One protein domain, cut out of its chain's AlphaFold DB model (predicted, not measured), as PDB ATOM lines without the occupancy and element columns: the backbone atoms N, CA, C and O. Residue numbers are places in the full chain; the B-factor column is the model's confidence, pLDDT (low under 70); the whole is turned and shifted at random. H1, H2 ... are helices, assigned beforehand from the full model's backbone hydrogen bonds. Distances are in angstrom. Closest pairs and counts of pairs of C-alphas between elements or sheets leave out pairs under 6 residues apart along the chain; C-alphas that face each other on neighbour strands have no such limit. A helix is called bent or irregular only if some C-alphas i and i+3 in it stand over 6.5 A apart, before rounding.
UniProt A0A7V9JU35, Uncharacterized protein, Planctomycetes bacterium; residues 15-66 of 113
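This is residues 15 to 66 of the 113 residues of an uncharacterized protein of Planctomycetes bacterium (UniProt A0A7V9JU35). This is a long helical hairpin: helix H2 makes nearly the full length, and the shorter helix H1 lies side by side with it, running the opposite way. The short link between them, residues 33 to 39, turns the chain round at one end, and residues 36 to 42, of which 40 to 42 belong to H2, stick out there. The printed part has 52 residues with two named helices, H1 then H2, and no named strand; the class is all helix. The whole is loose, with a radius of gyration of the C-alphas of 12.8 A, and a rod that spans 42 by 14 by 12 A.

Begin with H2, residues 40 to 65, the longest helix. Beside its numbers look for H1, residues 15 to 32, which touches it with 23 pairs of C-alphas within 8 A. Their closest C-alphas are those of Gly 21 and His 57, 5.4 A apart. The two lines stand at a shallow tilt of 28 degrees, and they run opposite ways. H1 and H2 form a helical hairpin, with their centres 9.7 A apart. In the backbones of H1 and H2, every O i to N i+4 pair is within hydrogen-bond range.

Find C-alpha 40 at (23.880, 16.047, -65.434); from there the 26 residues of H2 run 37.9 A to C-alpha 65 at (12.923, 7.583, -30.123). Then go back to C-alpha 15 at (23.720, 0.745, -31.739), where H1 begins; its 18 residues run 25.8 A to C-alpha 32. Neither helix is bent or irregular.

The two C-alphas farthest apart are those of Gly 37 and Gln 66, at 43.0 A, while the first and last printed C-alphas, of Lys 15 and Gln 66, are 13.7 A apart. The printed part has no cut, and the link from H1 to H2 is short, with 7 residues. The mean pLDDT of the printed part is 74.4; look for values under 70 at residues 31 to 32, residues 34 to 37 and residue 66.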
ATOM      1  N   LYS A  15      22.336   0.462 -31.321       73.38
ATOM      2  CA  LYS A  15      23.720   0.745 -31.739       73.38
ATOM      3  C   LYS A  15      23.852   0.759 -33.263       73.38
ATOM      4  O   LYS A  15      24.497   1.651 -33.800       73.38
ATOM      5  N   ASP A  16      23.191  -0.174 -33.940       74.19
ATOM      6  CA  ASP A  16      23.217  -0.274 -35.401       74.19
ATOM      7  C   ASP A  16      22.486   0.915 -36.038       74.19
ATOM      8  O   ASP A  16      22.948   1.455 -37.038       74.19
ATOM      9  N   ILE A  17      21.397   1.388 -35.415       76.00
ATOM     10  CA  ILE A  17      20.664   2.587 -35.854       76.00
ATOM     11  C   ILE A  17      21.544   3.842 -35.758       76.00
ATOM     12  O   ILE A  17      21.618   4.601 -36.723       76.00
ATOM     13  N   ALA A  18      22.261   4.027 -34.647       73.31
ATOM     14  CA  ALA A  18      23.151   5.174 -34.465       73.31
ATOM     15  C   ALA A  18      24.340   5.153 -35.446       73.31
ATOM     16  O   ALA A  18      24.723   6.185 -36.002       73.31
ATOM     17  N   ILE A  19      24.914   3.967 -35.697       74.81
ATOM     18  CA  ILE A  19      25.983   3.782 -36.691       74.81
ATOM     19  C   ILE A  19      25.464   4.124 -38.092       74.81
ATOM     20  O   ILE A  19      26.112   4.886 -38.809       74.81
ATOM     21  N   LEU A  20      24.285   3.618 -38.467       75.88
ATOM     22  CA  LEU A  20      23.642   3.935 -39.745       75.88
ATOM     23  C   LEU A  20      23.374   5.437 -39.883       75.88
ATOM     24  O   LEU A  20      23.698   6.011 -40.920       75.88
ATOM     25  N   GLY A  21      22.854   6.083 -38.837       77.69
ATOM     26  CA  GLY A  21      22.619   7.526 -38.807       77.69
ATOM     27  C   GLY A  21      23.881   8.330 -39.124       77.69
ATOM     28  O   GLY A  21      23.850   9.182 -40.012       77.69
ATOM     29  N   ARG A  22      25.009   7.997 -38.481       79.00
ATOM     30  CA  ARG A  22      26.301   8.667 -38.704       79.00
ATOM     31  C   ARG A  22      26.872   8.416 -40.105       79.00
ATOM     32  O   ARG A  22      27.386   9.340 -40.726       79.00
ATOM     33  N   VAL A  23      26.772   7.191 -40.627       77.69
ATOM     34  CA  VAL A  23      27.211   6.877 -42.002       77.69
ATOM     35  C   VAL A  23      26.421   7.699 -43.021       77.69
ATOM     36  O   VAL A  23      26.991   8.233 -43.969       77.69
ATOM     37  N   ILE A  24      25.113   7.833 -42.812       78.06
ATOM     38  CA  ILE A  24      24.238   8.609 -43.688       78.06
ATOM     39  C   ILE A  24      24.591  10.105 -43.655       78.06
ATOM     40  O   ILE A  24      24.620  10.738 -44.711       78.06
ATOM     41  N   GLU A  25      24.885  10.668 -42.482       76.62
ATOM     42  CA  GLU A  25      25.325  12.064 -42.347       76.62
ATOM     43  C   GLU A  25      26.640  12.337 -43.083       76.62
ATOM     44  O   GLU A  25      26.743  13.317 -43.821       76.62
ATOM     45  N   GLU A  26      27.632  11.457 -42.934       76.94
ATOM     46  CA  GLU A  26      28.916  11.591 -43.630       76.94
ATOM     47  C   GLU A  26      28.750  11.462 -45.148       76.94
ATOM     48  O   GLU A  26      29.314  12.253 -45.903       76.94
ATOM     49  N   LEU A  27      27.899  10.541 -45.617       72.38
ATOM     50  CA  LEU A  27      27.543  10.450 -47.035       72.38
ATOM     51  C   LEU A  27      26.848  11.719 -47.530       72.38
ATOM     52  O   LEU A  27      27.134  12.166 -48.637       72.38
ATOM     53  N   PHE A  28      25.962  12.318 -46.733       70.12
ATOM     54  CA  PHE A  28      25.301  13.572 -47.083       70.12
ATOM     55  C   PHE A  28      26.302  14.726 -47.171       70.12
ATOM     56  O   PHE A  28      26.245  15.516 -48.113       70.12
ATOM     57  N   ARG A  29      27.245  14.811 -46.227       76.06
ATOM     58  CA  ARG A  29      28.310  15.818 -46.218       76.06
ATOM     59  C   ARG A  29      29.243  15.657 -47.417       76.06
ATOM     60  O   ARG A  29      29.491  16.635 -48.117       76.06
ATOM     61  N   ALA A  30      29.714  14.438 -47.674       71.38
ATOM     62  CA  ALA A  30      30.594  14.122 -48.795       71.38
ATOM     63  C   ALA A  30      29.892  14.359 -50.131       71.38
ATOM     64  O   ALA A  30      30.451  14.988 -51.025       71.38
ATOM     65  N   ALA A  31      28.637  13.919 -50.241       68.19
ATOM     66  CA  ALA A  31      27.831  14.209 -51.404       68.19
ATOM     67  C   ALA A  31      27.633  15.713 -51.535       68.19
ATOM     68  O   ALA A  31      27.779  16.177 -52.637       68.19
ATOM     69  N   SER A  32      27.380  16.502 -50.491       67.62
ATOM     70  CA  SER A  32      27.137  17.955 -50.612       67.62
ATOM     71  C   SER A  32      28.378  18.799 -50.947       67.62
ATOM     72  O   SER A  32      28.224  19.964 -51.309       67.62
ATOM     73  N   ALA A  33      29.588  18.237 -50.869       72.81
ATOM     74  CA  ALA A  33      30.815  18.910 -51.300       72.81
ATOM     75  C   ALA A  33      30.819  19.179 -52.825       72.81
ATOM     76  O   ALA A  33      30.084  18.535 -53.572       72.81
ATOM     77  N   SER A  34      31.598  20.182 -53.256       60.59
ATOM     78  CA  SER A  34      31.602  20.799 -54.601       60.59
ATOM     79  C   SER A  34      31.504  19.820 -55.781       60.59
ATOM     80  O   SER A  34      32.129  18.763 -55.780       60.59
ATOM     81  N   THR A  35      30.758  20.215 -56.817       67.44
ATOM     82  CA  THR A  35      30.498  19.422 -58.033       67.44
ATOM     83  C   THR A  35      30.711  20.211 -59.315       67.44
ATOM     84  O   THR A  35      29.954  20.082 -60.279       67.44
ATOM     85  N   GLU A  36      31.728  21.071 -59.325       65.06
ATOM     86  CA  GLU A  36      32.151  21.730 -60.558       65.06
ATOM     87  C   GLU A  36      32.498  20.690 -61.631       65.06
ATOM     88  O   GLU A  36      33.266  19.760 -61.397       65.06
ATOM     89  N   GLY A  37      31.880  20.838 -62.806       67.56
ATOM     90  CA  GLY A  37      32.046  19.917 -63.932       67.56
ATOM     91  C   GLY A  37      31.265  18.601 -63.828       67.56
ATOM     92  O   GLY A  37      31.490  17.707 -64.638       67.56
ATOM     93  N   GLU A  38      30.354  18.449 -62.860       76.00
ATOM     94  CA  GLU A  38      29.559  17.223 -62.717       76.00
ATOM     95  C   GLU A  38      28.554  17.058 -63.871       76.00
ATOM     96  O   GLU A  38      27.676  17.891 -64.101       76.00
ATOM     97  N   GLU A  39      28.666  15.934 -64.580       75.12
ATOM     98  CA  GLU A  39      27.736  15.530 -65.635       75.12
ATOM     99  C   GLU A  39      26.279  15.483 -65.118       75.12
ATOM    100  O   GLU A  39      26.024  14.937 -64.035       75.12
ATOM    101  N   PRO A  40      25.273  15.944 -65.893       71.00
ATOM    102  CA  PRO A  40      23.880  16.047 -65.434       71.00
ATOM    103  C   PRO A  40      23.287  14.741 -64.883       71.00
ATOM    104  O   PRO A  40      22.471  14.752 -63.957       71.00
ATOM    105  N   ARG A  41      23.709  13.588 -65.422       70.69
ATOM    106  CA  ARG A  41      23.283  12.260 -64.944       70.69
ATOM    107  C   ARG A  41      23.824  11.943 -63.551       70.69
ATOM    108  O   ARG A  41      23.125  11.315 -62.755       70.69
ATOM    109  N   ILE A  42      25.045  12.378 -63.255       76.50
ATOM    110  CA  ILE A  42      25.691  12.181 -61.955       76.50
ATOM    111  C   ILE A  42      25.012  13.087 -60.925       76.50
ATOM    112  O   ILE A  42      24.579  12.590 -59.885       76.50
ATOM    113  N   ALA A  43      24.740  14.347 -61.278       73.94
ATOM    114  CA  ALA A  43      23.990  15.275 -60.432       73.94
ATOM    115  C   ALA A  43      22.571  14.764 -60.100       73.94
ATOM    116  O   ALA A  43      22.128  14.826 -58.950       73.94
ATOM    117  N   ALA A  44      21.848  14.206 -61.080       70.75
ATOM    118  CA  ALA A  44      20.525  13.615 -60.857       70.75
ATOM    119  C   ALA A  44      20.582  12.396 -59.921       70.75
ATOM    120  O   ALA A  44      19.777  12.272 -58.993       70.75
ATOM    121  N   ARG A  45      21.569  11.515 -60.118       75.62
ATOM    122  CA  ARG A  45      21.781  10.329 -59.282       75.62
ATOM    123  C   ARG A  45      22.189  10.706 -57.852       75.62
ATOM    124  O   ARG A  45      21.672  10.132 -56.898       75.62
ATOM    125  N   ARG A  46      23.031  11.728 -57.694       78.56
ATOM    126  CA  ARG A  46      23.416  12.320 -56.406       78.56
ATOM    127  C   ARG A  46      22.212  12.903 -55.667       78.56
ATOM    128  O   ARG A  46      22.035  12.605 -54.492       78.56
ATOM    129  N   ARG A  47      21.326  13.645 -56.345       79.06
ATOM    130  CA  ARG A  47      20.067  14.145 -55.751       79.06
ATOM    131  C   ARG A  47      19.173  13.012 -55.240       79.06
ATOM    132  O   ARG A  47      18.636  13.115 -54.139       79.06
ATOM    133  N   LEU A  48      19.048  11.921 -56.001       78.06
ATOM    134  CA  LEU A  48      18.301  10.733 -55.570       78.06
ATOM    135  C   LEU A  48      18.924  10.091 -54.324       78.06
ATOM    136  O   LEU A  48      18.201   9.758 -53.384       78.06
ATOM    137  N   TYR A  49      20.253   9.966 -54.279       78.56
ATOM    138  CA  TYR A  49      20.949   9.434 -53.106       78.56
ATOM    139  C   TYR A  49      20.813  10.334 -51.880       78.56
ATOM    140  O   TYR A  49      20.545   9.826 -50.795       78.56
ATOM    141  N   LEU A  50      20.907  11.653 -52.044       79.62
ATOM    142  CA  LEU A  50      20.697  12.620 -50.965       79.62
ATOM    143  C   LEU A  50      19.270  12.539 -50.396       79.62
ATOM    144  O   LEU A  50      19.090  12.560 -49.179       79.62
ATOM    145  N   ALA A  51      18.255  12.389 -51.252       77.88
ATOM    146  CA  ALA A  51      16.869  12.215 -50.817       77.88
ATOM    147  C   ALA A  51      16.652  10.891 -50.064       77.88
ATOM    148  O   ALA A  51      15.987  10.867 -49.025       77.88
ATOM    149  N   ALA A  52      17.235   9.791 -50.554       77.38
ATOM    150  CA  ALA A  52      17.169   8.492 -49.887       77.38
ATOM    151  C   ALA A  52      17.886   8.510 -48.527       77.38
ATOM    152  O   ALA A  52      17.330   8.043 -47.533       77.38
ATOM    153  N   ALA A  53      19.078   9.108 -48.475       77.94
ATOM    154  CA  ALA A  53      19.858   9.327 -47.263       77.94
ATOM    155  C   ALA A  53      19.052  10.115 -46.221       77.94
ATOM    156  O   ALA A  53      18.864   9.638 -45.105       77.94
ATOM    157  N   LYS A  54      18.474  11.260 -46.599       79.75
ATOM    158  CA  LYS A  54      17.649  12.073 -45.694       79.75
ATOM    159  C   LYS A  54      16.480  11.277 -45.098       79.75
ATOM    160  O   LYS A  54      16.294  11.271 -43.884       79.75
ATOM    161  N   ARG A  55      15.743  10.537 -45.932       79.25
ATOM    162  CA  ARG A  55      14.610   9.709 -45.482       79.25
ATOM    163  C   ARG A  55      15.042   8.579 -44.541       79.25
ATOM    164  O   ARG A  55      14.325   8.257 -43.594       79.25
ATOM    165  N   LEU A  56      16.197   7.964 -44.795       79.69
ATOM    166  CA  LEU A  56      16.765   6.936 -43.919       79.69
ATOM    167  C   LEU A  56      17.214   7.525 -42.578       79.69
ATOM    168  O   LEU A  56      16.951   6.915 -41.545       79.69
ATOM    169  N   HIS A  57      17.826   8.709 -42.580       78.44
ATOM    170  CA  HIS A  57      18.229   9.409 -41.362       78.44
ATOM    171  C   HIS A  57      17.017   9.749 -40.478       78.44
ATOM    172  O   HIS A  57      16.987   9.385 -39.304       78.44
ATOM    173  N   GLU A  58      15.960  10.330 -41.056       79.31
ATOM    174  CA  GLU A  58      14.694  10.606 -40.355       79.31
ATOM    175  C   GLU A  58      14.065   9.326 -39.775       79.31
ATOM    176  O   GLU A  58      13.546   9.309 -38.651       79.31
ATOM    177  N   ARG A  59      14.146   8.208 -40.513       77.25
ATOM    178  CA  ARG A  59      13.666   6.905 -40.040       77.25
ATOM    179  C   ARG A  59      14.504   6.369 -38.881       77.25
ATOM    180  O   ARG A  59      13.922   5.831 -37.942       77.25
ATOM    181  N   CYS A  60      15.825   6.522 -38.929       75.81
ATOM    182  CA  CYS A  60      16.723   6.139 -37.838       75.81
ATOM    183  C   CYS A  60      16.408   6.940 -36.571       75.81
ATOM    184  O   CYS A  60      16.161   6.336 -35.531       75.81
ATOM    185  N   ALA A  61      16.274   8.266 -36.680       74.44
ATOM    186  CA  ALA A  61      15.892   9.128 -35.559       74.44
ATOM    187  C   ALA A  61      14.538   8.721 -34.945       74.44
ATOM    188  O   ALA A  61      14.389   8.653 -33.726       74.44
ATOM    189  N   THR A  62      13.562   8.364 -35.787       77.25
ATOM    190  CA  THR A  62      12.262   7.856 -35.321       77.25
ATOM    191  C   THR A  62      12.414   6.547 -34.539       77.25
ATOM    192  O   THR A  62      11.787   6.375 -33.498       77.25
ATOM    193  N   LEU A  63      13.241   5.613 -35.021       72.25
ATOM    194  CA  LEU A  63      13.472   4.321 -34.367       72.25
ATOM    195  C   LEU A  63      14.261   4.456 -33.055       72.25
ATOM    196  O   LEU A  63      13.997   3.714 -32.110       72.25
ATOM    197  N   GLU A  64      15.189   5.409 -32.959       70.38
ATOM    198  CA  GLU A  64      15.890   5.716 -31.704       70.38
ATOM    199  C   GLU A  64      14.927   6.207 -30.617       70.38
ATOM    200  O   GLU A  64      15.052   5.812 -29.453       70.38
ATOM    201  N   GLN A  65      13.935   7.010 -31.012       71.12
ATOM    202  CA  GLN A  65      12.923   7.583 -30.123       71.12
ATOM    203  C   GLN A  65      11.814   6.599 -29.734       71.12
ATOM    204  O   GLN A  65      11.071   6.869 -28.789       71.12
ATOM    205  N   GLN A  66      11.696   5.444 -30.402       65.69
ATOM    206  CA  GLN A  66      10.681   4.466 -30.026       65.69
ATOM    207  C   GLN A  66      10.954   3.940 -28.609       65.69
ATOM    208  O   GLN A  66      12.059   3.442 -28.333       65.69
TER     209      GLN A  66